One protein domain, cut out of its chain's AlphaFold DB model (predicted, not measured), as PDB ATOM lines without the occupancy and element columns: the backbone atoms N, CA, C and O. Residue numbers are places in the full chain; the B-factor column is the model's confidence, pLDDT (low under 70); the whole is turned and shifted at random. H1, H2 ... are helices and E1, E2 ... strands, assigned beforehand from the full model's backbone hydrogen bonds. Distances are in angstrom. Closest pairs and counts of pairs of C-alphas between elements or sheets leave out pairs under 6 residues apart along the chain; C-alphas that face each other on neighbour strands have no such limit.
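This is residues 12 to 109 of the 272 residues of an uncharacterized protein of Candidatus Acidoferrum panamensis (UniProt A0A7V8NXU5). A small sheet of three short strands has helices gathered to one side of it: H5 lies over one face, the long H3 reaches the sheet with its last residues, and H4, farther from the sheet, packs on both of these helices. The short H1 and H2 lie at one end of the longest axis, beyond H3, and the short H6 follows E3 at one end of the strands. The printed part has 98 residues with six named helices and three named strands, in the order H1 H2 H3 E1 H4 E2 H5 E3 H6. The sheet's order is E1 E3 E2, antiparallel throughout, and the class is mostly helix. The whole is compact, with a radius of gyration of the C-alphas of 13.0 A and spans of 39 by 26 by 25 A.

H1, residues 12 to 16, begins at C-alpha 12 at (156.159, 173.244, 184.736). H2 is residues 18 to 22. H3, residues 25 to 39, is 21.4 A long and ends at C-alpha 39 at (167.741, 171.630, 168.625). E1 is residues 46 to 48, and H4, residues 56 to 65, is 14.1 A long. E2, residues 71 to 75, measures 12.1 A, and H5, residues 83 to 91, measures 12.2 A. E3, residues 101 to 104, measures 10.3 A. H6, residues 106 to 109, ends at C-alpha 109 at (168.323, 179.832, 170.988).

In the sheet, E1 and E3 are antiparallel at 165 degrees, with N 47 and O 103 2.7 A apart, within hydrogen-bond range. E3 and E2 are antiparallel at 144 degrees, with N 102 and O 74 2.8 A apart, also within range. E1, H4 and E2 form a split strand-helix-strand unit, two strands running the same way with E3 between them, and its crossover is right-handed. H5 is on the sheet at a height of 9.3 A, over E3, and runs across the strands at 66 degrees on the local plane. H3 only grazes the sheet, with residues 34 to 39. H4 touches H5, the closest C-alphas being those of Arg 60 and Leu 90, 6.6 A apart; the tilt is steep, 51 degrees, opposite ways. H3 touches H4 with residues 27 to 31 alone, about perpendicular at 74 degrees; the closest C-alphas, of Asp 27 and Phe 62, are 6.8 A apart. H2 is close to H3 but not clearly touching, and H1 stands likewise to H2. H6 is not on the sheet, but only just, with 4 pairs of C-alphas within 10 A. In H1, H2, H3, H4 and H5 every O i to N i+4 pair is within hydrogen-bond range; H6 is too short for such a pair.

The two C-alphas farthest apart, of Lys 12 and Asn 80, are 39.0 A apart. The printed part has no cut, and no link is long. The mean pLDDT of the printed part is 93.0; residues 96 to 97 are under 70.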
ATOM      1  N   LYS A  12     156.869 172.119 184.114       96.81
ATOM      2  CA  LYS A  12     156.159 173.244 184.736       96.81
ATOM      3  C   LYS A  12     155.998 174.410 183.760       96.81
ATOM      4  O   LYS A  12     154.881 174.890 183.601       96.81
ATOM      5  N   ASP A  13     157.075 174.809 183.088       94.56
ATOM      6  CA  ASP A  13     157.079 175.938 182.149       94.56
ATOM      7  C   ASP A  13     156.287 175.615 180.883       94.56
ATOM      8  O   ASP A  13     155.544 176.452 180.366       94.56
ATOM      9  N   TRP A  14     156.371 174.366 180.422       96.12
ATOM     10  CA  TRP A  14     155.541 173.869 179.329       96.12
ATOM     11  C   TRP A  14     154.048 173.966 179.661       96.12
ATOM     12  O   TRP A  14     153.265 174.495 178.874       96.12
ATOM     13  N   ARG A  15     153.645 173.495 180.851       96.44
ATOM     14  CA  ARG A  15     152.238 173.488 181.281       96.44
ATOM     15  C   ARG A  15     151.706 174.863 181.683       96.44
ATOM     16  O   ARG A  15     150.497 175.065 181.592       96.44
ATOM     17  N   SER A  16     152.555 175.780 182.146       96.44
ATOM     18  CA  SER A  16     152.162 177.141 182.542       96.44
ATOM     19  C   SER A  16     152.165 178.134 181.377       96.44
ATOM     20  O   SER A  16     151.516 179.176 181.461       96.44
ATOM     21  N   SER A  17     152.850 177.818 180.272       96.50
ATOM     22  CA  SER A  17     152.885 178.659 179.076       96.50
ATOM     23  C   SER A  17     151.486 178.867 178.496       96.50
ATOM     24  O   SER A  17     150.860 177.937 177.983       96.50
ATOM     25  N   ARG A  18     151.009 180.118 178.512       97.38
ATOM     26  CA  ARG A  18     149.696 180.483 177.957       97.38
ATOM     27  C   ARG A  18     149.570 180.101 176.482       97.38
ATOM     28  O   ARG A  18     148.521 179.619 176.072       97.38
ATOM     29  N   THR A  19     150.636 180.269 175.699       96.94
ATOM     30  CA  THR A  19     150.660 179.881 174.281       96.94
ATOM     31  C   THR A  19     150.443 178.378 174.109       96.94
ATOM     32  O   THR A  19     149.611 177.979 173.307       96.94
ATOM     33  N   VAL A  20     151.120 177.545 174.909       97.56
ATOM     34  CA  VAL A  20     150.976 176.078 174.857       97.56
ATOM     35  C   VAL A  20     149.605 175.635 175.368       97.56
ATOM     36  O   VAL A  20     148.996 174.725 174.811       97.56
ATOM     37  N   GLN A  21     149.069 176.293 176.400       98.06
ATOM     38  CA  GLN A  21     147.722 176.007 176.900       98.06
ATOM     39  C   GLN A  21     146.641 176.238 175.838       98.06
ATOM     40  O   GLN A  21     145.685 175.469 175.791       98.06
ATOM     41  N   LEU A  22     146.813 177.246 174.978       98.12
ATOM     42  CA  LEU A  22     145.889 177.553 173.882       98.12
ATOM     43  C   LEU A  22     146.038 176.611 172.672       98.12
ATOM     44  O   LEU A  22     145.144 176.579 171.830       98.12
ATOM     45  N   MET A  23     147.130 175.845 172.574       98.38
ATOM     46  CA  MET A  23     147.318 174.843 171.521       98.38
ATOM     47  C   MET A  23     146.403 173.632 171.718       98.38
ATOM     48  O   MET A  23     146.201 173.168 172.847       98.38
ATOM     49  N   SER A  24     145.923 173.070 170.604       98.19
ATOM     50  CA  SER A  24     145.315 171.737 170.583       98.19
ATOM     51  C   SER A  24     146.352 170.665 170.951       98.19
ATOM     52  O   SER A  24     147.559 170.907 170.912       98.19
ATOM     53  N   MET A  25     145.906 169.457 171.305       98.19
ATOM     54  CA  MET A  25     146.832 168.353 171.602       98.19
ATOM     55  C   MET A  25     147.709 167.986 170.398       98.19
ATOM     56  O   MET A  25     148.888 167.695 170.578       98.19
ATOM     57  N   GLU A  26     147.156 168.067 169.186       98.19
ATOM     58  CA  GLU A  26     147.900 167.881 167.936       98.19
ATOM     59  C   GLU A  26     148.978 168.959 167.763       98.19
ATOM     60  O   GLU A  26     150.149 168.633 167.580       98.19
ATOM     61  N   ASP A  27     148.620 170.239 167.923       98.38
ATOM     62  CA  ASP A  27     149.572 171.349 167.808       98.38
ATOM     63  C   ASP A  27     150.685 171.258 168.861       98.38
ATOM     64  O   ASP A  27     151.832 171.588 168.571       98.38
ATOM     65  N   ARG A  28     150.386 170.776 170.074       98.38
ATOM     66  CA  ARG A  28     151.408 170.534 171.110       98.38
ATOM     67  C   ARG A  28     152.396 169.446 170.699       98.38
ATOM     68  O   ARG A  28     153.583 169.606 170.969       98.38
ATOM     69  N   GLY A  29     151.912 168.373 170.068       98.06
ATOM     70  CA  GLY A  29     152.750 167.310 169.505       98.06
ATOM     71  C   GLY A  29     153.671 167.848 168.411       98.06
ATOM     72  O   GLY A  29     154.886 167.716 168.501       98.06
ATOM     73  N   VAL A  30     153.107 168.587 167.452       98.31
ATOM     74  CA  VAL A  30     153.898 169.254 166.406       98.31
ATOM     75  C   VAL A  30     154.923 170.207 167.019       98.31
ATOM     76  O   VAL A  30     156.073 170.231 166.590       98.31
ATOM     77  N   TYR A  31     154.542 170.977 168.040       98.06
ATOM     78  CA  TYR A  31     155.443 171.945 168.653       98.06
ATOM     79  C   TYR A  31     156.652 171.280 169.318       98.06
ATOM     80  O   TYR A  31     157.771 171.745 169.116       98.06
ATOM     81  N   ILE A  32     156.452 170.206 170.093       97.75
ATOM     82  CA  ILE A  32     157.572 169.526 170.759       97.75
ATOM     83  C   ILE A  32     158.511 168.868 169.742       97.75
ATOM     84  O   ILE A  32     159.726 169.011 169.864       97.75
ATOM     85  N   ASP A  33     157.964 168.262 168.688       97.75
ATOM     86  CA  ASP A  33     158.763 167.645 167.630       97.75
ATOM     87  C   ASP A  33     159.575 168.698 166.855       97.75
ATOM     88  O   ASP A  33     160.757 168.496 166.569       97.75
ATOM     89  N   LEU A  34     158.986 169.869 166.581       97.81
ATOM     90  CA  LEU A  34     159.692 170.999 165.971       97.81
ATOM     91  C   LEU A  34     160.791 171.570 166.879       97.81
ATOM     92  O   LEU A  34     161.843 171.955 166.374       97.81
ATOM     93  N   LEU A  35     160.595 171.616 168.203       97.12
ATOM     94  CA  LEU A  35     161.658 172.002 169.141       97.12
ATOM     95  C   LEU A  35     162.829 171.014 169.088       97.12
ATOM     96  O   LEU A  35     163.981 171.440 169.068       97.12
ATOM     97  N   CYS A  36     162.549 169.710 169.014       95.88
ATOM     98  CA  CYS A  36     163.582 168.688 168.866       95.88
ATOM     99  C   CYS A  36     164.328 168.812 167.530       95.88
ATOM    100  O   CYS A  36     165.557 168.745 167.514       95.88
ATOM    101  N   ALA A  37     163.612 169.042 166.425       96.38
ATOM    102  CA  ALA A  37     164.226 169.275 165.118       96.38
ATOM    103  C   ALA A  37     165.117 170.527 165.122       96.38
ATOM    104  O   ALA A  37     166.250 170.476 164.654       96.38
ATOM    105  N   ALA A  38     164.640 171.624 165.720       96.19
ATOM    106  CA  ALA A  38     165.386 172.873 165.841       96.19
ATOM    107  C   ALA A  38     166.606 172.768 166.766       96.19
ATOM    108  O   ALA A  38     167.558 173.523 166.620       96.19
ATOM    109  N   TRP A  39     166.585 171.871 167.755       94.69
ATOM    110  CA  TRP A  39     167.741 171.630 168.625       94.69
ATOM    111  C   TRP A  39     168.849 170.836 167.925       94.69
ATOM    112  O   TRP A  39     170.023 170.999 168.246       94.69
ATOM    113  N   ASN A  40     168.463 169.977 166.980       93.00
ATOM    114  CA  ASN A  40     169.372 169.112 166.234       93.00
ATOM    115  C   ASN A  40     169.897 169.743 164.934       93.00
ATOM    116  O   ASN A  40     170.649 169.081 164.221       93.00
ATOM    117  N   SER A  41     169.489 170.966 164.596       93.38
ATOM    118  CA  SER A  41     170.004 171.671 163.421       93.38
ATOM    119  C   SER A  41     171.420 172.206 163.659       93.38
ATOM    120  O   SER A  41     171.876 172.326 164.799       93.38
ATOM    121  N   ASP A  42     172.119 172.532 162.567       90.88
ATOM    122  CA  ASP A  42     173.487 173.066 162.619       90.88
ATOM    123  C   ASP A  42     173.575 174.380 163.407       90.88
ATOM    124  O   ASP A  42     174.575 174.645 164.076       90.88
ATOM    125  N   GLU A  43     172.506 175.181 163.362       92.00
ATOM    126  CA  GLU A  43     172.323 176.376 164.178       92.00
ATOM    127  C   GLU A  43     171.214 176.136 165.214       92.00
ATOM    128  O   GLU A  43     170.026 176.245 164.900       92.00
ATOM    129  N   PRO A  44     171.567 175.805 166.466       91.69
ATOM    130  CA  PRO A  44     170.583 175.389 167.451       91.69
ATOM    131  C   PRO A  44     169.531 176.459 167.742       91.69
ATOM    132  O   PRO A  44     169.817 177.643 167.949       91.69
ATOM    133  N   GLY A  45     168.283 176.004 167.791       94.38
ATOM    134  CA  GLY A  45     167.110 176.863 167.901       94.38
ATOM    135  C   GLY A  45     166.501 177.244 166.555       94.38
ATOM    136  O   GLY A  45     165.439 177.869 166.550       94.38
ATOM    137  N   THR A  46     167.110 176.850 165.435       95.94
ATOM    138  CA  THR A  46     166.660 177.212 164.091       95.94
ATOM    139  C   THR A  46     166.012 176.045 163.347       95.94
ATOM    140  O   THR A  46     166.502 174.921 163.356       95.94
ATOM    141  N   LEU A  47     164.929 176.346 162.633       95.81
ATOM    142  CA  LEU A  47     164.301 175.523 161.607       95.81
ATOM    143  C   LEU A  47     164.550 176.125 160.225       95.81
ATOM    144  O   LEU A  47     164.214 177.286 159.991       95.81
ATOM    145  N   VAL A  48     165.053 175.317 159.297       95.12
ATOM    146  CA  VAL A  48     165.110 175.652 157.868       95.12
ATOM    147  C   VAL A  48     164.015 174.864 157.155       95.12
ATOM    148  O   VAL A  48     163.848 173.668 157.399       95.12
ATOM    149  N   LEU A  49     163.212 175.531 156.323       93.62
ATOM    150  CA  LEU A  49     162.167 174.876 155.539       93.62
ATOM    151  C   LEU A  49     162.715 174.377 154.189       93.62
ATOM    152  O   LEU A  49     163.339 175.164 153.477       93.62
ATOM    153  N   PRO A  50     162.394 173.133 153.783       93.81
ATOM    154  CA  PRO A  50     161.548 172.162 154.485       93.81
ATOM    155  C   PRO A  50     162.265 171.473 155.662       93.81
ATOM    156  O   PRO A  50     163.437 171.127 155.566       93.81
ATOM    157  N   VAL A  51     161.530 171.195 156.747       93.94
ATOM    158  CA  VAL A  51     162.069 170.423 157.881       93.94
ATOM    159  C   VAL A  51     162.050 168.935 157.528       93.94
ATOM    160  O   VAL A  51     160.985 168.373 157.256       93.94
ATOM    161  N   ALA A  52     163.217 168.289 157.528       93.00
ATOM    162  CA  ALA A  52     163.343 166.866 157.222       93.00
ATOM    163  C   ALA A  52     162.479 166.005 158.165       93.00
ATOM    164  O   ALA A  52     162.488 166.197 159.377       93.00
ATOM    165  N   GLY A  53     161.728 165.053 157.602       93.69
ATOM    166  CA  GLY A  53     160.851 164.156 158.368       93.69
ATOM    167  C   GLY A  53     159.474 164.728 158.729       93.69
ATOM    168  O   GLY A  53     158.657 163.998 159.281       93.69
ATOM    169  N   PHE A  54     159.171 165.982 158.379       95.38
ATOM    170  CA  PHE A  54     157.862 166.589 158.633       95.38
ATOM    171  C   PHE A  54     157.069 166.813 157.350       95.38
ATOM    172  O   PHE A  54     157.614 167.153 156.299       95.38
ATOM    173  N   ASN A  55     155.742 166.716 157.453       94.06
ATOM    174  CA  ASN A  55     154.862 167.163 156.382       94.06
ATOM    175  C   ASN A  55     154.918 168.704 156.280       94.06
ATOM    176  O   ASN A  55     154.525 169.386 157.235       94.06
ATOM    177  N   PRO A  56     155.318 169.286 155.132       92.56
ATOM    178  CA  PRO A  56     155.442 170.736 154.996       92.56
ATOM    179  C   PRO A  56     154.134 171.496 155.242       92.56
ATOM    180  O   PRO A  56     154.158 172.627 155.727       92.56
ATOM    181  N   ARG A  57     152.979 170.877 154.954       92.62
ATOM    182  CA  ARG A  57     151.663 171.480 155.216       92.62
ATOM    183  C   ARG A  57     151.390 171.610 156.710       92.62
ATOM    184  O   ARG A  57     150.836 172.627 157.127       92.62
ATOM    185  N   THR A  58     151.796 170.617 157.501       95.38
ATOM    186  CA  THR A  58     151.654 170.626 158.962       95.38
ATOM    187  C   THR A  58     152.532 171.714 159.566       95.38
ATOM    188  O   THR A  58     152.027 172.555 160.305       95.38
ATOM    189  N   VAL A  59     153.809 171.782 159.166       95.56
ATOM    190  CA  VAL A  59     154.742 172.817 159.645       95.56
ATOM    191  C   VAL A  59     154.251 174.216 159.275       95.56
ATOM    192  O   VAL A  59     154.168 175.084 160.138       95.56
ATOM    193  N   ARG A  60     153.844 174.440 158.019       94.25
ATOM    194  CA  ARG A  60     153.275 175.726 157.586       94.25
ATOM    195  C   ARG A  60     152.049 176.110 158.407       94.25
ATOM    196  O   ARG A  60     151.974 177.235 158.891       94.25
ATOM    197  N   SER A  61     151.082 175.200 158.529       95.56
ATOM    198  CA  SER A  61     149.836 175.463 159.259       95.56
ATOM    199  C   SER A  61     150.120 175.821 160.715       95.56
ATOM    200  O   SER A  61     149.533 176.766 161.239       95.56
ATOM    201  N   PHE A  62     151.068 175.116 161.333       97.62
ATOM    202  CA  PHE A  62     151.528 175.392 162.686       97.62
ATOM    203  C   PHE A  62     152.179 176.779 162.804       97.62
ATOM    204  O   PHE A  62     151.761 177.570 163.646       97.62
ATOM    205  N   LEU A  63     153.146 177.112 161.939       96.56
ATOM    206  CA  LEU A  63     153.844 178.406 161.960       96.56
ATOM    207  C   LEU A  63     152.896 179.592 161.721       96.56
ATOM    208  O   LEU A  63     153.037 180.627 162.366       96.56
ATOM    209  N   LEU A  64     151.900 179.437 160.842       95.31
ATOM    210  CA  LEU A  64     150.883 180.468 160.599       95.31
ATOM    211  C   LEU A  64     149.941 180.657 161.794       95.31
ATOM    212  O   LEU A  64     149.507 181.775 162.060       95.31
ATOM    213  N   ARG A  65     149.618 179.577 162.517       97.62
ATOM    214  CA  ARG A  65     148.737 179.620 163.694       97.62
ATOM    215  C   ARG A  65     149.462 180.119 164.945       97.62
ATOM    216  O   ARG A  65     148.862 180.809 165.766       97.62
ATOM    217  N   TRP A  66     150.753 179.810 165.073       97.69
ATOM    218  CA  TRP A  66     151.578 180.108 166.245       97.69
ATOM    219  C   TRP A  66     152.836 180.927 165.899       97.69
ATOM    220  O   TRP A  66     153.941 180.541 166.294       97.69
ATOM    221  N   PRO A  67     152.714 182.098 165.242       96.06
ATOM    222  CA  PRO A  67     153.852 182.836 164.675       96.06
ATOM    223  C   PRO A  67     154.857 183.345 165.719       96.06
ATOM    224  O   PRO A  67     155.990 183.674 165.395       96.06
ATOM    225  N   LYS A  68     154.467 183.399 166.998       96.12
ATOM    226  CA  LYS A  68     155.347 183.813 168.104       96.12
ATOM    227  C   LYS A  68     156.259 182.695 168.618       96.12
ATOM    228  O   LYS A  68     157.142 182.967 169.424       96.12
ATOM    229  N   THR A  69     156.021 181.444 168.219       97.31
ATOM    230  CA  THR A  69     156.836 180.299 168.668       97.31
ATOM    231  C   THR A  69     158.159 180.215 167.918       97.31
ATOM    232  O   THR A  69     159.175 179.862 168.508       97.31
ATOM    233  N   PHE A  70     158.153 180.596 166.643       97.50
ATOM    234  CA  PHE A  70     159.307 180.593 165.760       97.50
ATOM    235  C   PHE A  70     159.282 181.873 164.926       97.50
ATOM    236  O   PHE A  70     158.383 182.076 164.112       97.50
ATOM    237  N   LEU A  71     160.261 182.742 165.151       96.62
ATOM    238  CA  LEU A  71     160.376 184.028 164.476       96.62
ATOM    239  C   LEU A  71     161.164 183.855 163.184       96.62
ATOM    240  O   LEU A  71     162.187 183.177 163.168       96.62
ATOM    241  N   TYR A  72     160.708 184.483 162.106       95.81
ATOM    242  CA  TYR A  72     161.496 184.543 160.881       95.81
ATOM    243  C   TYR A  72     162.851 185.209 161.161       95.81
ATOM    244  O   TYR A  72     162.905 186.260 161.799       95.81
ATOM    245  N   SER A  73     163.931 184.586 160.694       95.06
ATOM    246  CA  SER A  73     165.308 185.050 160.917       95.06
ATOM    247  C   SER A  73     166.130 185.174 159.634       95.06
ATOM    248  O   SER A  73     167.260 185.648 159.690       95.06
ATOM    249  N   GLY A  74     165.578 184.788 158.481       93.75
ATOM    250  CA  GLY A  74     166.235 184.958 157.188       93.75
ATOM    251  C   GLY A  74     165.816 183.918 156.155       93.75
ATOM    252  O   GLY A  74     164.953 183.073 156.393       93.75
ATOM    253  N   CYS A  75     166.452 183.980 154.993       89.56
ATOM    254  CA  CYS A  75     166.266 183.038 153.902       89.56
ATOM    255  C   CYS A  75     167.628 182.781 153.259       89.56
ATOM    256  O   CYS A  75     168.302 183.732 152.868       89.56
ATOM    257  N   GLU A  76     168.038 181.518 153.151       85.56
ATOM    258  CA  GLU A  76     169.367 181.170 152.615       85.56
ATOM    259  C   GLU A  76     169.536 181.606 151.156       85.56
ATOM    260  O   GLU A  76     170.610 182.036 150.747       85.56
ATOM    261  N   SER A  77     168.454 181.544 150.378       85.94
ATOM    262  CA  SER A  77     168.445 181.927 148.965       85.94
ATOM    263  C   SER A  77     168.264 183.429 148.723       85.94
ATOM    264  O   SER A  77     168.489 183.889 147.606       85.94
ATOM    265  N   ASP A  78     167.831 184.193 149.730       88.31
ATOM    266  CA  ASP A  78     167.442 185.597 149.573       88.31
ATOM    267  C   ASP A  78     167.646 186.364 150.896       88.31
ATOM    268  O   ASP A  78     166.711 186.513 151.688       88.31
ATOM    269  N   PRO A  79     168.868 186.851 151.178       90.88
ATOM    270  CA  PRO A  79     169.183 187.507 152.449       90.88
ATOM    271  C   PRO A  79     168.428 188.830 152.658       90.88
ATOM    272  O   PRO A  79     168.306 189.287 153.792       90.88
ATOM    273  N   ASN A  80     167.891 189.432 151.591       92.00
ATOM    274  CA  ASN A  80     167.130 190.684 151.649       92.00
ATOM    275  C   ASN A  80     165.621 190.455 151.831       92.00
ATOM    276  O   ASN A  80     164.833 191.406 151.827       92.00
ATOM    277  N   LEU A  81     165.195 189.198 151.986       92.12
ATOM    278  CA  LEU A  81     163.793 188.853 152.125       92.12
ATOM    279  C   LEU A  81     163.219 189.391 153.441       92.12
ATOM    280  O   LEU A  81     163.587 188.958 154.537       92.12
ATOM    281  N   THR A  82     162.263 190.311 153.324       94.00
ATOM    282  CA  THR A  82     161.596 190.915 154.484       94.00
ATOM    283  C   THR A  82     160.675 189.914 155.198       94.00
ATOM    284  O   THR A  82     160.122 189.018 154.550       94.00
ATOM    285  N   PRO A  83     160.413 190.084 156.511       92.75
ATOM    286  CA  PRO A  83     159.478 189.226 157.245       92.75
ATOM    287  C   PRO A  83     158.077 189.160 156.616       92.75
ATOM    288  O   PRO A  83     157.475 188.089 156.546       92.75
ATOM    289  N   THR A  84     157.572 190.281 156.092       93.62
ATOM    290  CA  THR A  84     156.265 190.357 155.419       93.62
ATOM    291  C   THR A  84     156.237 189.541 154.126       93.62
ATOM    292  O   THR A  84     155.244 188.879 153.816       93.62
ATOM    293  N   GLU A  85     157.328 189.570 153.359       92.38
ATOM    294  CA  GLU A  85     157.476 188.767 152.143       92.38
ATOM    295  C   GLU A  85     157.607 187.278 152.487       92.38
ATOM    296  O   GLU A  85     156.974 186.441 151.845       92.38
ATOM    297  N   ALA A  86     158.357 186.942 153.540       91.19
ATOM    298  CA  ALA A  86     158.475 185.580 154.051       91.19
ATOM    299  C   ALA A  86     157.117 185.021 154.498       91.19
ATOM    300  O   ALA A  86     156.768 183.897 154.140       91.19
ATOM    301  N   GLU A  87     156.303 185.816 155.199       92.56
ATOM    302  CA  GLU A  87     154.940 185.436 155.572       92.56
ATOM    303  C   GLU A  87     154.049 185.244 154.333       92.56
ATOM    304  O   GLU A  87     153.312 184.258 154.248       92.56
ATOM    305  N   ARG A  88     154.145 186.130 153.329       92.38
ATOM    306  CA  ARG A  88     153.447 185.966 152.039       92.38
ATOM    307  C   ARG A  88     153.867 184.681 151.324       92.38
ATOM    308  O   ARG A  88     153.001 183.938 150.861       92.38
ATOM    309  N   ARG A  89     155.166 184.373 151.275       91.25
ATOM    310  CA  ARG A  89     155.697 183.128 150.694       91.25
ATOM    311  C   ARG A  89     155.223 181.902 151.473       91.25
ATOM    312  O   ARG A  89     154.786 180.937 150.849       91.25
ATOM    313  N   LEU A  90     155.212 181.963 152.805       90.75
ATOM    314  CA  LEU A  90     154.698 180.901 153.672       90.75
ATOM    315  C   LEU A  90     153.192 180.679 153.473       90.75
ATOM    316  O   LEU A  90     152.736 179.542 153.509       90.75
ATOM    317  N   LYS A  91     152.411 181.741 153.235       91.62
ATOM    318  CA  LYS A  91     150.981 181.662 152.887       91.62
ATOM    319  C   LYS A  91     150.737 181.208 151.449       91.62
ATOM    320  O   LYS A  91     149.642 180.731 151.159       91.62
ATOM    321  N   SER A  92     151.712 181.341 150.554       89.19
ATOM    322  CA  SER A  92     151.580 180.862 149.180       89.19
ATOM    323  C   SER A  92     151.571 179.331 149.154       89.19
ATOM    324  O   SER A  92     152.279 178.674 149.913       89.19
ATOM    325  N   ASN A  93     150.770 178.733 148.272       73.38
ATOM    326  CA  ASN A  93     150.710 177.275 148.124       73.38
ATOM    327  C   ASN A  93     151.874 176.709 147.287       73.38
ATOM    328  O   ASN A  93     151.778 175.593 146.776       73.38
ATOM    329  N   ARG A  94     152.953 177.487 147.096       73.50
ATOM    330  CA  ARG A  94     154.138 177.035 146.360       73.50
ATOM    331  C   ARG A  94     154.797 175.868 147.090       73.50
ATOM    332  O   ARG A  94     154.675 175.718 148.305       73.50
ATOM    333  N   LYS A  95     155.487 175.022 146.324       70.31
ATOM    334  CA  LYS A  95     156.206 173.857 146.843       70.31
ATOM    335  C   LYS A  95     157.209 174.324 147.907       70.31
ATOM    336  O   LYS A  95     158.213 174.947 147.593       70.31
ATOM    337  N   HIS A  96     156.930 174.002 149.169       65.06
ATOM    338  CA  HIS A  96     157.749 174.366 150.334       65.06
ATOM    339  C   HIS A  96     159.217 173.941 150.246       65.06
ATOM    340  O   HIS A  96     160.045 174.498 150.959       65.06
ATOM    341  N   ALA A  97     159.523 172.972 149.381       63.06
ATOM    342  CA  ALA A  97     160.871 172.479 149.141       63.06
ATOM    343  C   ALA A  97     161.852 173.565 148.665       63.06
ATOM    344  O   ALA A  97     163.047 173.415 148.867       63.06
ATOM    345  N   GLU A  98     161.361 174.658 148.075       71.25
ATOM    346  CA  GLU A  98     162.202 175.709 147.478       71.25
ATOM    347  C   GLU A  98     162.324 176.963 148.352       71.25
ATOM    348  O   GLU A  98     162.953 177.943 147.959       71.25
ATOM    349  N   LEU A  99     161.675 176.984 149.519       75.19
ATOM    350  CA  LEU A  99     161.518 178.223 150.270       75.19
ATOM    351  C   LEU A  99     162.789 178.647 151.009       75.19
ATOM    352  O   LEU A  99     162.993 179.849 151.133       75.19
ATOM    353  N   GLY A 100     163.610 177.710 151.507       89.88
ATOM    354  CA  GLY A 100     164.848 178.027 152.240       89.88
ATOM    355  C   GLY A 100     164.643 178.993 153.416       89.88
ATOM    356  O   GLY A 100     165.574 179.685 153.827       89.88
ATOM    357  N   LEU A 101     163.403 179.100 153.915       93.94
ATOM    358  CA  LEU A 101     163.030 180.055 154.950       93.94
ATOM    359  C   LEU A 101     163.538 179.547 156.289       93.94
ATOM    360  O   LEU A 101     163.284 178.400 156.667       93.94
ATOM    361  N   LYS A 102     164.194 180.441 157.016       96.00
ATOM    362  CA  LYS A 102     164.814 180.182 158.301       96.00
ATOM    363  C   LYS A 102     163.978 180.814 159.410       96.00
ATOM    364  O   LYS A 102     163.692 182.015 159.402       96.00
ATOM    365  N   PHE A 103     163.598 180.008 160.391       97.12
ATOM    366  CA  PHE A 103     162.848 180.439 161.565       97.12
ATOM    367  C   PHE A 103     163.582 180.043 162.841       97.12
ATOM    368  O   PHE A 103     164.100 178.941 162.928       97.12
ATOM    369  N   THR A 104     163.580 180.898 163.855       97.62
ATOM    370  CA  THR A 104     164.296 180.673 165.114       97.62
ATOM    371  C   THR A 104     163.338 180.740 166.293       97.62
ATOM    372  O   THR A 104     162.546 181.676 166.417       97.62
ATOM    373  N   ASN A 105     163.412 179.756 167.187       97.38
ATOM    374  CA  ASN A 105     162.750 179.830 168.481       97.38
ATOM    375  C   ASN A 105     163.628 180.652 169.440       97.38
ATOM    376  O   ASN A 105     164.706 180.188 169.819       97.38
ATOM    377  N   PRO A 106     163.191 181.853 169.863       95.81
ATOM    378  CA  PRO A 106     164.049 182.772 170.610       95.81
ATOM    379  C   PRO A 106     164.465 182.208 171.972       95.81
ATOM    380  O   PRO A 106     165.611 182.371 172.381       95.81
ATOM    381  N   LYS A 107     163.561 181.493 172.655       94.12
ATOM    382  CA  LYS A 107     163.849 180.894 173.966       94.12
ATOM    383  C   LYS A 107     164.854 179.756 173.851       94.12
ATOM    384  O   LYS A 107     165.785 179.676 174.645       94.12
ATOM    385  N   LEU A 108     164.666 178.894 172.853       94.31
ATOM    386  CA  LEU A 108     165.546 177.756 172.614       94.31
ATOM    387  C   LEU A 108     166.960 178.219 172.242       94.31
ATOM    388  O   LEU A 108     167.939 177.699 172.772       94.31
ATOM    389  N   HIS A 109     167.053 179.234 171.380       93.50
ATOM    390  CA  HIS A 109     168.323 179.832 170.988       93.50
ATOM    391  C   HIS A 109     169.041 180.482 172.180       93.50
ATOM    392  O   HIS A 109     170.214 180.206 172.416       93.50
TER     393      HIS A 109